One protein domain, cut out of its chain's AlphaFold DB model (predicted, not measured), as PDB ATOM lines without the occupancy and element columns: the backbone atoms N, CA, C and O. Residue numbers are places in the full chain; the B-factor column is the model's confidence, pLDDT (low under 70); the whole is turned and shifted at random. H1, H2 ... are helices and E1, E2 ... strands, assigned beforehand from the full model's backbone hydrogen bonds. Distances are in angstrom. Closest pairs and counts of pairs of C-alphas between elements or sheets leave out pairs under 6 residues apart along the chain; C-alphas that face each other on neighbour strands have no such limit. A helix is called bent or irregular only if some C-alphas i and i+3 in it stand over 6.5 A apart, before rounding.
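This is residues 27 to 111 of the 135 residues of an uncharacterized protein of Streptomyces sp. KS 21 (UniProt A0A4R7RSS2). A twisted sheet of five antiparallel strands forms a wall, and two helices, H1 and H2, cover one of its faces, running the same way along the strands. H1 packs over E2 and E3, while H2 packs on E4 and E5 with residues 95 to 102 and extends beyond the sheet after a kink near residue 102. The 85 printed residues hold two named helices and five named strands, in the order H1 E1 E2 E3 E4 E5 H2; the sheet's order is E1 E2 E3 E4 E5, and the class is mixed, helices and strands. The whole is compact, with a radius of gyration of the C-alphas of 11.9 A and spans of 36 by 27 by 20 A.

H1, residues 27 to 42, is on the sheet formed by E1, residues 48 to 50, E2, 53 to 56, E3, 69 to 72, E4, 81 to 85, and E5, 88 to 92. These strands make a meander, each the antiparallel neighbour of the one before, and each successive pair is a hairpin. N 48 and O 55 of E1 and E2 are within hydrogen-bond range at 2.9 A, N 54 and O 71 of E2 and E3 at 2.8 A, N 84 and O 70 of E4 and E3 at 2.7 A, and N 92 and O 81 of E5 and E4 at 2.7 A. E1 and E5 are the edge strands and are apart. The sheet is only just strongly twisted, its C-alphas lying up to 4.0 A off its best plane. H1 has a height over the sheet of 8.5 A, lies over E2 and E3, and runs along the strands, at 13 degrees to E2 on the local plane; the closest C-alphas of H1 and E2 are those of Ala 37 and Ile 54, 7.3 A apart. H2, residues 95 to 110, is on the same face at a height over the sheet of 10.8 A, making two layers, helices on one face of a sheet. It lies over E4, with 7 of its C-alphas falling there, and only just not over E3 and E5, with 2 on each; it runs along the strands, at 17 degrees to E4 on the local plane. The closest C-alphas of H2 and E5 are those of His 92 and Ala 98, 5.5 A apart. H2 touches H1 with residues 95 to 99 alone, at a shallow tilt of 27 degrees, the same way; their closest C-alphas are those of Leu 36 and Ala 95, 4.6 A apart. Every O i to N i+4 pair of H1 is within hydrogen-bond range, and 10 of 12 in H2.

H1 begins at C-alpha 27, (112.902, 171.365, 104.823), and is 22.6 A long from first to last C-alpha. E4 measures 12.8 A and E5 13.0 A. H2, 20.7 A long, is irregular, with C-alphas 101 and 104 7.0 A apart, and ends at C-alpha 110, (115.090, 142.746, 119.531).

The two C-alphas farthest apart are those of Asn 76 and Cys 111, at 38.1 A. The printed part has no cut. The link from E2 to E3, residues 57 to 68, is long. The mean pLDDT of the printed part is 89.6, with residues 63 and 111 under 70.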
ATOM      1  N   GLU A  27     114.223 171.994 104.926       92.56
ATOM      2  CA  GLU A  27     112.902 171.365 104.823       92.56
ATOM      3  C   GLU A  27     112.986 169.968 104.202       92.56
ATOM      4  O   GLU A  27     112.292 169.059 104.649       92.56
ATOM      5  N   ALA A  28     113.857 169.769 103.207       91.94
ATOM      6  CA  ALA A  28     114.096 168.448 102.631       91.94
ATOM      7  C   ALA A  28     114.745 167.496 103.650       91.94
ATOM      8  O   ALA A  28     114.351 166.335 103.744       91.94
ATOM      9  N   ALA A  29     115.699 167.983 104.450       92.81
ATOM     10  CA  ALA A  29     116.277 167.191 105.535       92.81
ATOM     11  C   ALA A  29     115.246 166.884 106.632       92.81
ATOM     12  O   ALA A  29     115.225 165.766 107.143       92.81
ATOM     13  N   GLU A  30     114.369 167.833 106.965       93.75
ATOM     14  CA  GLU A  30     113.286 167.616 107.930       93.75
ATOM     15  C   GLU A  30     112.270 166.588 107.421       93.75
ATOM     16  O   GLU A  30     111.840 165.722 108.179       93.75
ATOM     17  N   ALA A  31     111.926 166.615 106.132       93.88
ATOM     18  CA  ALA A  31     111.063 165.604 105.526       93.88
ATOM     19  C   ALA A  31     111.680 164.198 105.620       93.88
ATOM     20  O   ALA A  31     110.984 163.234 105.942       93.88
ATOM     21  N   GLU A  32     112.991 164.076 105.402       95.25
ATOM     22  CA  GLU A  32     113.712 162.817 105.598       95.25
ATOM     23  C   GLU A  32     113.791 162.422 107.086       95.25
ATOM     24  O   GLU A  32     113.694 161.240 107.409       95.25
ATOM     25  N   LEU A  33     113.877 163.376 108.018       95.12
ATOM     26  CA  LEU A  33     113.790 163.092 109.454       95.12
ATOM     27  C   LEU A  33     112.405 162.537 109.832       95.12
ATOM     28  O   LEU A  33     112.316 161.501 110.488       95.12
ATOM     29  N   VAL A  34     111.324 163.158 109.354       95.56
ATOM     30  CA  VAL A  34     109.945 162.665 109.538       95.56
ATOM     31  C   VAL A  34     109.780 161.272 108.933       95.56
ATOM     32  O   VAL A  34     109.220 160.381 109.572       95.56
ATOM     33  N   ARG A  35     110.320 161.046 107.732       95.94
ATOM     34  CA  ARG A  35     110.298 159.734 107.078       95.94
ATOM     35  C   ARG A  35     111.059 158.679 107.879       95.94
ATOM     36  O   ARG A  35     110.592 157.546 107.972       95.94
ATOM     37  N   LEU A  36     112.196 159.031 108.479       96.69
ATOM     38  CA  LEU A  36     112.926 158.127 109.368       96.69
ATOM     39  C   LEU A  36     112.083 157.751 110.593       96.69
ATOM     40  O   LEU A  36     112.064 156.580 110.964       96.69
ATOM     41  N   ALA A  37     111.358 158.704 111.189       96.12
ATOM     42  CA  ALA A  37     110.454 158.419 112.307       96.12
ATOM     43  C   ALA A  37     109.400 157.365 111.932       96.12
ATOM     44  O   ALA A  37     109.142 156.453 112.713       96.12
ATOM     45  N   SER A  38     108.824 157.466 110.728       96.00
ATOM     46  CA  SER A  38     107.863 156.482 110.219       96.00
ATOM     47  C   SER A  38     108.485 155.094 110.056       96.00
ATOM     48  O   SER A  38     107.904 154.127 110.533       96.00
ATOM     49  N   LEU A  39     109.683 154.992 109.467       96.88
ATOM     50  CA  LEU A  39     110.382 153.708 109.311       96.88
ATOM     51  C   LEU A  39     110.705 153.053 110.662       96.88
ATOM     52  O   LEU A  39     110.555 151.845 110.824       96.88
ATOM     53  N   LEU A  40     111.125 153.847 111.649       95.38
ATOM     54  CA  LEU A  40     111.391 153.360 113.005       95.38
ATOM     55  C   LEU A  40     110.107 152.866 113.685       95.38
ATOM     56  O   LEU A  40     110.110 151.791 114.278       95.38
ATOM     57  N   ALA A  41     109.000 153.597 113.539       94.56
ATOM     58  CA  ALA A  41     107.706 153.171 114.063       94.56
ATOM     59  C   ALA A  41     107.196 151.880 113.394       94.56
ATOM     60  O   ALA A  41     106.672 151.005 114.081       94.56
ATOM     61  N   GLU A  42     107.382 151.728 112.079       94.62
ATOM     62  CA  GLU A  42     107.074 150.491 111.342       94.62
ATOM     63  C   GLU A  42     107.911 149.300 111.832       94.62
ATOM     64  O   GLU A  42     107.410 148.177 111.883       94.62
ATOM     65  N   ALA A  43     109.153 149.545 112.259       91.81
ATOM     66  CA  ALA A  43     110.022 148.551 112.889       91.81
ATOM     67  C   ALA A  43     109.708 148.302 114.381       91.81
ATOM     68  O   ALA A  43     110.426 147.555 115.040       91.81
ATOM     69  N   GLY A  44     108.661 148.924 114.934       92.44
ATOM     70  CA  GLY A  44     108.278 148.782 116.341       92.44
ATOM     71  C   GLY A  44     109.169 149.548 117.325       92.44
ATOM     72  O   GLY A  44     109.096 149.307 118.528       92.44
ATOM     73  N   VAL A  45     110.002 150.472 116.841       92.00
ATOM     74  CA  VAL A  45     110.909 151.276 117.665       92.00
ATOM     75  C   VAL A  45     110.190 152.520 118.177       92.00
ATOM     76  O   VAL A  45     109.662 153.324 117.404       92.00
ATOM     77  N   THR A  46     110.212 152.718 119.495       91.06
ATOM     78  CA  THR A  46     109.673 153.930 120.122       91.06
ATOM     79  C   THR A  46     110.629 155.100 119.915       91.06
ATOM     80  O   THR A  46     111.821 155.016 120.211       91.06
ATOM     81  N   VAL A  47     110.096 156.224 119.434       93.62
ATOM     82  CA  VAL A  47     110.868 157.445 119.197       93.62
ATOM     83  C   VAL A  47     110.231 158.651 119.875       93.62
ATOM     84  O   VAL A  47     109.008 158.770 119.958       93.62
ATOM     85  N   ILE A  48     111.070 159.579 120.332       94.00
ATOM     86  CA  ILE A  48     110.655 160.890 120.837       94.00
ATOM     87  C   ILE A  48     111.062 161.933 119.800       94.00
ATOM     88  O   ILE A  48     112.253 162.196 119.613       94.00
ATOM     89  N   SER A  49     110.075 162.534 119.139       91.81
ATOM     90  CA  SER A  49     110.291 163.515 118.071       91.81
ATOM     91  C   SER A  49     110.085 164.946 118.565       91.81
ATOM     92  O   SER A  49     109.094 165.260 119.225       91.81
ATOM     93  N   THR A  50     111.008 165.830 118.201       89.94
ATOM     94  CA  THR A  50     110.905 167.289 118.320       89.94
ATOM     95  C   THR A  50     111.406 167.933 117.024       89.94
ATOM     96  O   THR A  50     111.978 167.249 116.176       89.94
ATOM     97  N   ALA A  51     111.191 169.235 116.839       88.31
ATOM     98  CA  ALA A  51     111.613 169.929 115.622       88.31
ATOM     99  C   ALA A  51     113.123 169.737 115.374       88.31
ATOM    100  O   ALA A  51     113.943 170.104 116.222       88.31
ATOM    101  N   GLY A  52     113.483 169.144 114.231       90.81
ATOM    102  CA  GLY A  52     114.872 168.898 113.841       90.81
ATOM    103  C   GLY A  52     115.603 167.783 114.590       90.81
ATOM    104  O   GLY A  52     116.792 167.582 114.326       90.81
ATOM    105  N   VAL A  53     114.959 167.061 115.519       94.50
ATOM    106  CA  VAL A  53     115.602 165.979 116.287       94.50
ATOM    107  C   VAL A  53     114.645 164.824 116.593       94.50
ATOM    108  O   VAL A  53     113.532 165.019 117.074       94.50
ATOM    109  N   ILE A  54     115.139 163.599 116.436       95.81
ATOM    110  CA  ILE A  54     114.535 162.369 116.949       95.81
ATOM    111  C   ILE A  54     115.472 161.760 117.991       95.81
ATOM    112  O   ILE A  54     116.685 161.722 117.793       95.81
ATOM    113  N   SER A  55     114.923 161.290 119.107       94.62
ATOM    114  CA  SER A  55     115.654 160.501 120.108       94.62
ATOM    115  C   SER A  55     115.086 159.087 120.179       94.62
ATOM    116  O   SER A  55     113.869 158.912 120.169       94.62
ATOM    117  N   ILE A  56     115.974 158.102 120.266       93.50
ATOM    118  CA  ILE A  56     115.685 156.671 120.342       93.50
ATOM    119  C   ILE A  56     116.310 156.165 121.654       93.50
ATOM    120  O   ILE A  56     117.454 155.707 121.654       93.50
ATOM    121  N   PRO A  57     115.628 156.354 122.799       85.44
ATOM    122  CA  PRO A  57     116.219 156.113 124.117       85.44
ATOM    123  C   PRO A  57     116.537 154.635 124.360       85.44
ATOM    124  O   PRO A  57     117.540 154.330 124.994       85.44
ATOM    125  N   ASP A  58     115.722 153.738 123.806       83.44
ATOM    126  CA  ASP A  58     115.838 152.291 124.017       83.44
ATOM    127  C   ASP A  58     116.885 151.635 123.099       83.44
ATOM    128  O   ASP A  58     117.089 150.424 123.144       83.44
ATOM    129  N   LEU A  59     117.552 152.427 122.253       85.56
ATOM    130  CA  LEU A  59     118.574 151.952 121.330       85.56
ATOM    131  C   LEU A  59     119.945 152.463 121.772       85.56
ATOM    132  O   LEU A  59     120.239 153.652 121.644       85.56
ATOM    133  N   ALA A  60     120.782 151.557 122.271       84.06
ATOM    134  CA  ALA A  60     122.151 151.844 122.681       84.06
ATOM    135  C   ALA A  60     123.143 151.513 121.559       84.06
ATOM    136  O   ALA A  60     122.995 150.511 120.856       84.06
ATOM    137  N   TYR A  61     124.191 152.324 121.409       81.88
ATOM    138  CA  TYR A  61     125.264 152.024 120.454       81.88
ATOM    139  C   TYR A  61     126.194 150.902 120.933       81.88
ATOM    140  O   TYR A  61     126.831 150.217 120.136       81.88
ATOM    141  N   GLY A  62     126.298 150.727 122.249       77.31
ATOM    142  CA  GLY A  62     127.176 149.747 122.866       77.31
ATOM    143  C   GLY A  62     127.074 149.752 124.391       77.31
ATOM    144  O   GLY A  62     126.304 150.529 124.962       77.31
ATOM    145  N   PRO A  63     127.853 148.891 125.066       68.56
ATOM    146  CA  PRO A  63     127.822 148.770 126.518       68.56
ATOM    147  C   PRO A  63     128.181 150.098 127.198       68.56
ATOM    148  O   PRO A  63     129.166 150.746 126.847       68.56
ATOM    149  N   GLY A  64     127.370 150.494 128.181       70.44
ATOM    150  CA  GLY A  64     127.525 151.750 128.921       70.44
ATOM    151  C   GLY A  64     126.934 152.993 128.242       70.44
ATOM    152  O   GLY A  64     126.968 154.068 128.842       70.44
ATOM    153  N   ASP A  65     126.367 152.879 127.034       77.44
ATOM    154  CA  ASP A  65     125.611 153.968 126.409       77.44
ATOM    155  C   ASP A  65     124.196 154.050 126.995       77.44
ATOM    156  O   ASP A  65     123.285 153.332 126.592       77.44
ATOM    157  N   THR A  66     124.019 154.941 127.970       73.69
ATOM    158  CA  THR A  66     122.725 155.219 128.613       73.69
ATOM    159  C   THR A  66     122.006 156.429 128.017       73.69
ATOM    160  O   THR A  66     120.888 156.748 128.418       73.69
ATOM    161  N   ALA A  67     122.645 157.140 127.081       79.69
ATOM    162  CA  ALA A  67     122.079 158.338 126.466       79.69
ATOM    163  C   ALA A  67     121.145 158.007 125.291       79.69
ATOM    164  O   ALA A  67     120.314 158.849 124.925       79.69
ATOM    165  N   GLY A  68     121.300 156.805 124.729       85.75
ATOM    166  CA  GLY A  68     120.593 156.330 123.549       85.75
ATOM    167  C   GLY A  68     121.025 157.055 122.273       85.75
ATOM    168  O   GLY A  68     121.853 157.975 122.278       85.75
ATOM    169  N   ILE A  69     120.425 156.668 121.153       92.88
ATOM    170  CA  ILE A  69     120.734 157.257 119.849       92.88
ATOM    171  C   ILE A  69     119.876 158.493 119.589       92.88
ATOM    172  O   ILE A  69     118.684 158.540 119.892       92.88
ATOM    173  N   ARG A  70     120.473 159.518 118.974       95.00
ATOM    174  CA  ARG A  70     119.750 160.703 118.488       95.00
ATOM    175  C   ARG A  70     120.010 160.910 117.010       95.00
ATOM    176  O   ARG A  70     121.124 160.709 116.547       95.00
ATOM    177  N   VAL A  71     119.014 161.376 116.274       96.06
ATOM    178  CA  VAL A  71     119.168 161.795 114.880       96.06
ATOM    179  C   VAL A  71     118.741 163.242 114.771       96.06
ATOM    180  O   VAL A  71     117.656 163.591 115.220       96.06
ATOM    181  N   ARG A  72     119.591 164.100 114.209       95.00
ATOM    182  CA  ARG A  72     119.279 165.524 114.032       95.00
ATOM    183  C   ARG A  72     119.472 165.987 112.602       95.00
ATOM    184  O   ARG A  72     120.316 165.445 111.892       95.00
ATOM    185  N   THR A  73     118.774 167.042 112.225       93.00
ATOM    186  CA  THR A  73     119.048 167.810 111.007       93.00
ATOM    187  C   THR A  73     119.800 169.095 111.355       93.00
ATOM    188  O   THR A  73     119.906 169.488 112.523       93.00
ATOM    189  N   THR A  74     120.394 169.747 110.355       84.31
ATOM    190  CA  THR A  74     121.036 171.059 110.516       84.31
ATOM    191  C   THR A  74     120.341 172.107 109.659       84.31
ATOM    192  O   THR A  74     120.070 171.895 108.477       84.31
ATOM    193  N   SER A  75     120.115 173.288 110.242       81.06
ATOM    194  CA  SER A  75     119.554 174.441 109.523       81.06
ATOM    195  C   SER A  75     120.515 175.023 108.485       81.06
ATOM    196  O   SER A  75     120.077 175.714 107.574       81.06
ATOM    197  N   ASN A  76     121.816 174.740 108.611       83.81
ATOM    198  CA  ASN A  76     122.841 175.167 107.664       83.81
ATOM    199  C   ASN A  76     123.334 173.984 106.821       83.81
ATOM    200  O   ASN A  76     123.396 172.860 107.338       83.81
ATOM    201  N   PRO A  77     123.749 174.239 105.567       83.75
ATOM    202  CA  PRO A  77     124.430 173.251 104.751       83.75
ATOM    203  C   PRO A  77     125.724 172.731 105.411       83.75
ATOM    204  O   PRO A  77     126.401 173.488 106.111       83.75
ATOM    205  N   PRO A  78     126.111 171.473 105.143       85.50
ATOM    206  CA  PRO A  78     125.389 170.530 104.295       85.50
ATOM    207  C   PRO A  78     124.204 169.901 105.056       85.50
ATOM    208  O   PRO A  78     124.364 169.397 106.169       85.50
ATOM    209  N   HIS A  79     123.003 169.969 104.466       89.69
ATOM    210  CA  HIS A  79     121.790 169.435 105.087       89.69
ATOM    211  C   HIS A  79     121.810 167.912 104.995       89.69
ATOM    212  O   HIS A  79     121.949 167.361 103.909       89.69
ATOM    213  N   ALA A  80     121.696 167.241 106.134       93.12
ATOM    214  CA  ALA A  80     121.698 165.790 106.251       93.12
ATOM    215  C   ALA A  80     121.022 165.372 107.555       93.12
ATOM    216  O   ALA A  80     120.758 166.200 108.432       93.12
ATOM    217  N   LEU A  81     120.785 164.073 107.682       95.00
ATOM    218  CA  LEU A  81     120.455 163.427 108.939       95.00
ATOM    219  C   LEU A  81     121.768 163.036 109.608       95.00
ATOM    220  O   LEU A  81     122.574 162.313 109.036       95.00
ATOM    221  N   TYR A  82     121.994 163.502 110.823       95.44
ATOM    222  CA  TYR A  82     123.177 163.176 111.600       95.44
ATOM    223  C   TYR A  82     122.789 162.219 112.714       95.44
ATOM    224  O   TYR A  82     122.146 162.638 113.677       95.44
ATOM    225  N   VAL A  83     123.188 160.956 112.577       95.31
ATOM    226  CA  VAL A  83     123.071 159.952 113.639       95.31
ATOM    227  C   VAL A  83     124.160 160.227 114.670       95.31
ATOM    228  O   VAL A  83     125.339 160.314 114.327       95.31
ATOM    229  N   ILE A  84     123.753 160.399 115.921       93.62
ATOM    230  CA  ILE A  84     124.598 160.700 117.069       93.62
ATOM    231  C   ILE A  84     124.532 159.519 118.022       93.62
ATOM    232  O   ILE A  84     123.462 159.206 118.548       93.62
ATOM    233  N   ALA A  85     125.681 158.895 118.243       90.06
ATOM    234  CA  ALA A  85     125.806 157.671 119.017       90.06
ATOM    235  C   ALA A  85     127.214 157.601 119.625       90.06
ATOM    236  O   ALA A  85     128.186 157.849 118.915       90.06
ATOM    237  N   ALA A  86     127.345 157.328 120.928       83.94
ATOM    238  CA  ALA A  86     128.640 157.220 121.627       83.94
ATOM    239  C   ALA A  86     129.651 158.365 121.345       83.94
ATOM    240  O   ALA A  86     130.854 158.144 121.230       83.94
ATOM    241  N   GLY A  87     129.171 159.604 121.187       83.44
ATOM    242  CA  GLY A  87     130.013 160.766 120.851       83.44
ATOM    243  C   GLY A  87     130.418 160.876 119.374       83.44
ATOM    244  O   GLY A  87     131.029 161.870 118.981       83.44
ATOM    245  N   HIS A  88     130.039 159.909 118.540       87.56
ATOM    246  CA  HIS A  88     130.209 159.947 117.092       87.56
ATOM    247  C   HIS A  88     129.010 160.598 116.407       87.56
ATOM    248  O   HIS A  88     127.873 160.484 116.860       87.56
ATOM    249  N   LEU A  89     129.281 161.277 115.293       91.50
ATOM    250  CA  LEU A  89     128.290 161.929 114.446       91.50
ATOM    251  C   LEU A  89     128.472 161.433 113.010       91.50
ATOM    252  O   LEU A  89     129.472 161.750 112.367       91.50
ATOM    253  N   THR A  90     127.504 160.664 112.517       93.56
ATOM    254  CA  THR A  90     127.547 160.046 111.186       93.56
ATOM    255  C   THR A  90     126.495 160.683 110.274       93.56
ATOM    256  O   THR A  90     125.309 160.637 110.609       93.56
ATOM    257  N   PRO A  91     126.888 161.303 109.145       94.31
ATOM    258  CA  PRO A  91     125.947 161.918 108.213       94.31
ATOM    259  C   PRO A  91     125.264 160.886 107.306       94.31
ATOM    260  O   PRO A  91     125.895 159.962 106.796       94.31
ATOM    261  N   HIS A  92     123.985 161.117 107.042       94.62
ATOM    262  CA  HIS A  92     123.115 160.334 106.178       94.62
ATOM    263  C   HIS A  92     122.309 161.262 105.272       94.62
ATOM    264  O   HIS A  92     121.717 162.244 105.715       94.62
ATOM    265  N   VAL A  93     122.280 160.942 103.983       92.25
ATOM    266  CA  VAL A  93     121.617 161.755 102.949       92.25
ATOM    267  C   VAL A  93     120.122 161.457 102.817       92.25
ATOM    268  O   VAL A  93     119.399 162.196 102.166       92.25
ATOM    269  N   SER A  94     119.650 160.369 103.426       93.44
ATOM    270  CA  SER A  94     118.241 159.970 103.405       93.44
ATOM    271  C   SER A  94     117.860 159.171 104.646       93.44
ATOM    272  O   SER A  94     118.710 158.514 105.261       93.44
ATOM    273  N   ALA A  95     116.565 159.146 104.942       94.38
ATOM    274  CA  ALA A  95     115.924 158.285 105.923       94.38
ATOM    275  C   ALA A  95     116.288 156.818 105.707       94.38
ATOM    276  O   ALA A  95     116.630 156.135 106.659       94.38
ATOM    277  N   GLY A  96     116.280 156.346 104.455       93.88
ATOM    278  CA  GLY A  96     116.631 154.961 104.132       93.88
ATOM    279  C   GLY A  96     118.072 154.624 104.514       93.88
ATOM    280  O   GLY A  96     118.320 153.588 105.122       93.88
ATOM    281  N   SER A  97     119.022 155.521 104.231       94.38
ATOM    282  CA  SER A  97     120.425 155.315 104.620       94.38
ATOM    283  C   SER A  97     120.643 155.391 106.136       94.38
ATOM    284  O   SER A  97     121.451 154.634 106.667       94.38
ATOM    285  N   ALA A  98     119.921 156.277 106.831       95.31
ATOM    286  CA  ALA A  98     119.973 156.380 108.287       95.31
ATOM    287  C   ALA A  98     119.334 155.147 108.943       95.31
ATOM    288  O   ALA A  98     119.903 154.567 109.857       95.31
ATOM    289  N   PHE A  99     118.194 154.687 108.431       95.44
ATOM    290  CA  PHE A  99     117.532 153.473 108.895       95.44
ATOM    291  C   PHE A  99     118.409 152.237 108.672       95.44
ATOM    292  O   PHE A  99     118.577 151.450 109.592       95.44
ATOM    293  N   ALA A 100     119.053 152.105 107.508       94.88
ATOM    294  CA  ALA A 100     119.999 151.018 107.243       94.88
ATOM    295  C   ALA A 100     121.208 151.026 108.198       94.88
ATOM    296  O   ALA A 100     121.705 149.963 108.551       94.88
ATOM    297  N   HIS A 101     121.664 152.204 108.645       93.31
ATOM    298  CA  HIS A 101     122.688 152.313 109.692       93.31
ATOM    299  C   HIS A 101     122.174 151.800 111.040       93.31
ATOM    300  O   HIS A 101     122.903 151.125 111.758       93.31
ATOM    301  N   LEU A 102     120.932 152.133 111.394       93.25
ATOM    302  CA  LEU A 102     120.334 151.771 112.680       93.25
ATOM    303  C   LEU A 102     119.842 150.321 112.722       93.25
ATOM    304  O   LEU A 102     119.762 149.747 113.804       93.25
ATOM    305  N   HIS A 103     119.541 149.719 111.573       92.31
ATOM    306  CA  HIS A 103     118.936 148.392 111.473       92.31
ATOM    307  C   HIS A 103     119.676 147.297 112.257       92.31
ATOM    308  O   HIS A 103     119.012 146.613 113.031       92.31
ATOM    309  N   PRO A 104     121.017 147.164 112.180       88.50
ATOM    310  CA  PRO A 104     121.727 146.146 112.954       88.50
ATOM    311  C   PRO A 104     121.563 146.328 114.467       88.50
ATOM    312  O   PRO A 104     121.505 145.352 115.207       88.50
ATOM    313  N   LEU A 105     121.463 147.576 114.933       87.62
ATOM    314  CA  LEU A 105     121.238 147.877 116.347       87.62
ATOM    315  C   LEU A 105     119.801 147.546 116.759       87.62
ATOM    316  O   LEU A 105     119.577 147.070 117.866       87.62
ATOM    317  N   ILE A 106     118.832 147.787 115.874       88.94
ATOM    318  CA  ILE A 106     117.420 147.457 116.106       88.94
ATOM    319  C   ILE A 106     117.244 145.936 116.196       88.94
ATOM    320  O   ILE A 106     116.606 145.448 117.125       88.94
ATOM    321  N   GLU A 107     117.850 145.184 115.276       86.06
ATOM    322  CA  GLU A 107     117.843 143.715 115.298       86.06
ATOM    323  C   GLU A 107     118.506 143.169 116.566       86.06
ATOM    324  O   GLU A 107     117.963 142.284 117.223       86.06
ATOM    325  N   ALA A 108     119.648 143.742 116.946       78.56
ATOM    326  CA  ALA A 108     120.327 143.417 118.190       78.56
ATOM    327  C   ALA A 108     119.466 143.677 119.434       78.56
ATOM    328  O   ALA A 108     119.427 142.839 120.333       78.56
ATOM    329  N   ALA A 109     118.769 144.814 119.490       77.69
ATOM    330  CA  ALA A 109     117.895 145.167 120.606       77.69
ATOM    331  C   ALA A 109     116.646 144.269 120.697       77.69
ATOM    332  O   ALA A 109     116.092 144.100 121.780       77.69
ATOM    333  N   ALA A 110     116.206 143.689 119.576       75.88
ATOM    334  CA  ALA A 110     115.090 142.746 119.531       75.88
ATOM    335  C   ALA A 110     115.485 141.303 119.904       75.88
ATOM    336  O   ALA A 110     114.608 140.481 120.183       75.88
ATOM    337  N   CYS A 111     116.780 140.971 119.892       66.94
ATOM    338  CA  CYS A 111     117.262 139.638 120.232       66.94
ATOM    339  C   CYS A 111     117.146 139.402 121.752       66.94
ATOM    340  O   CYS A 111     117.577 140.257 122.530       66.94
TER     341      CYS A 111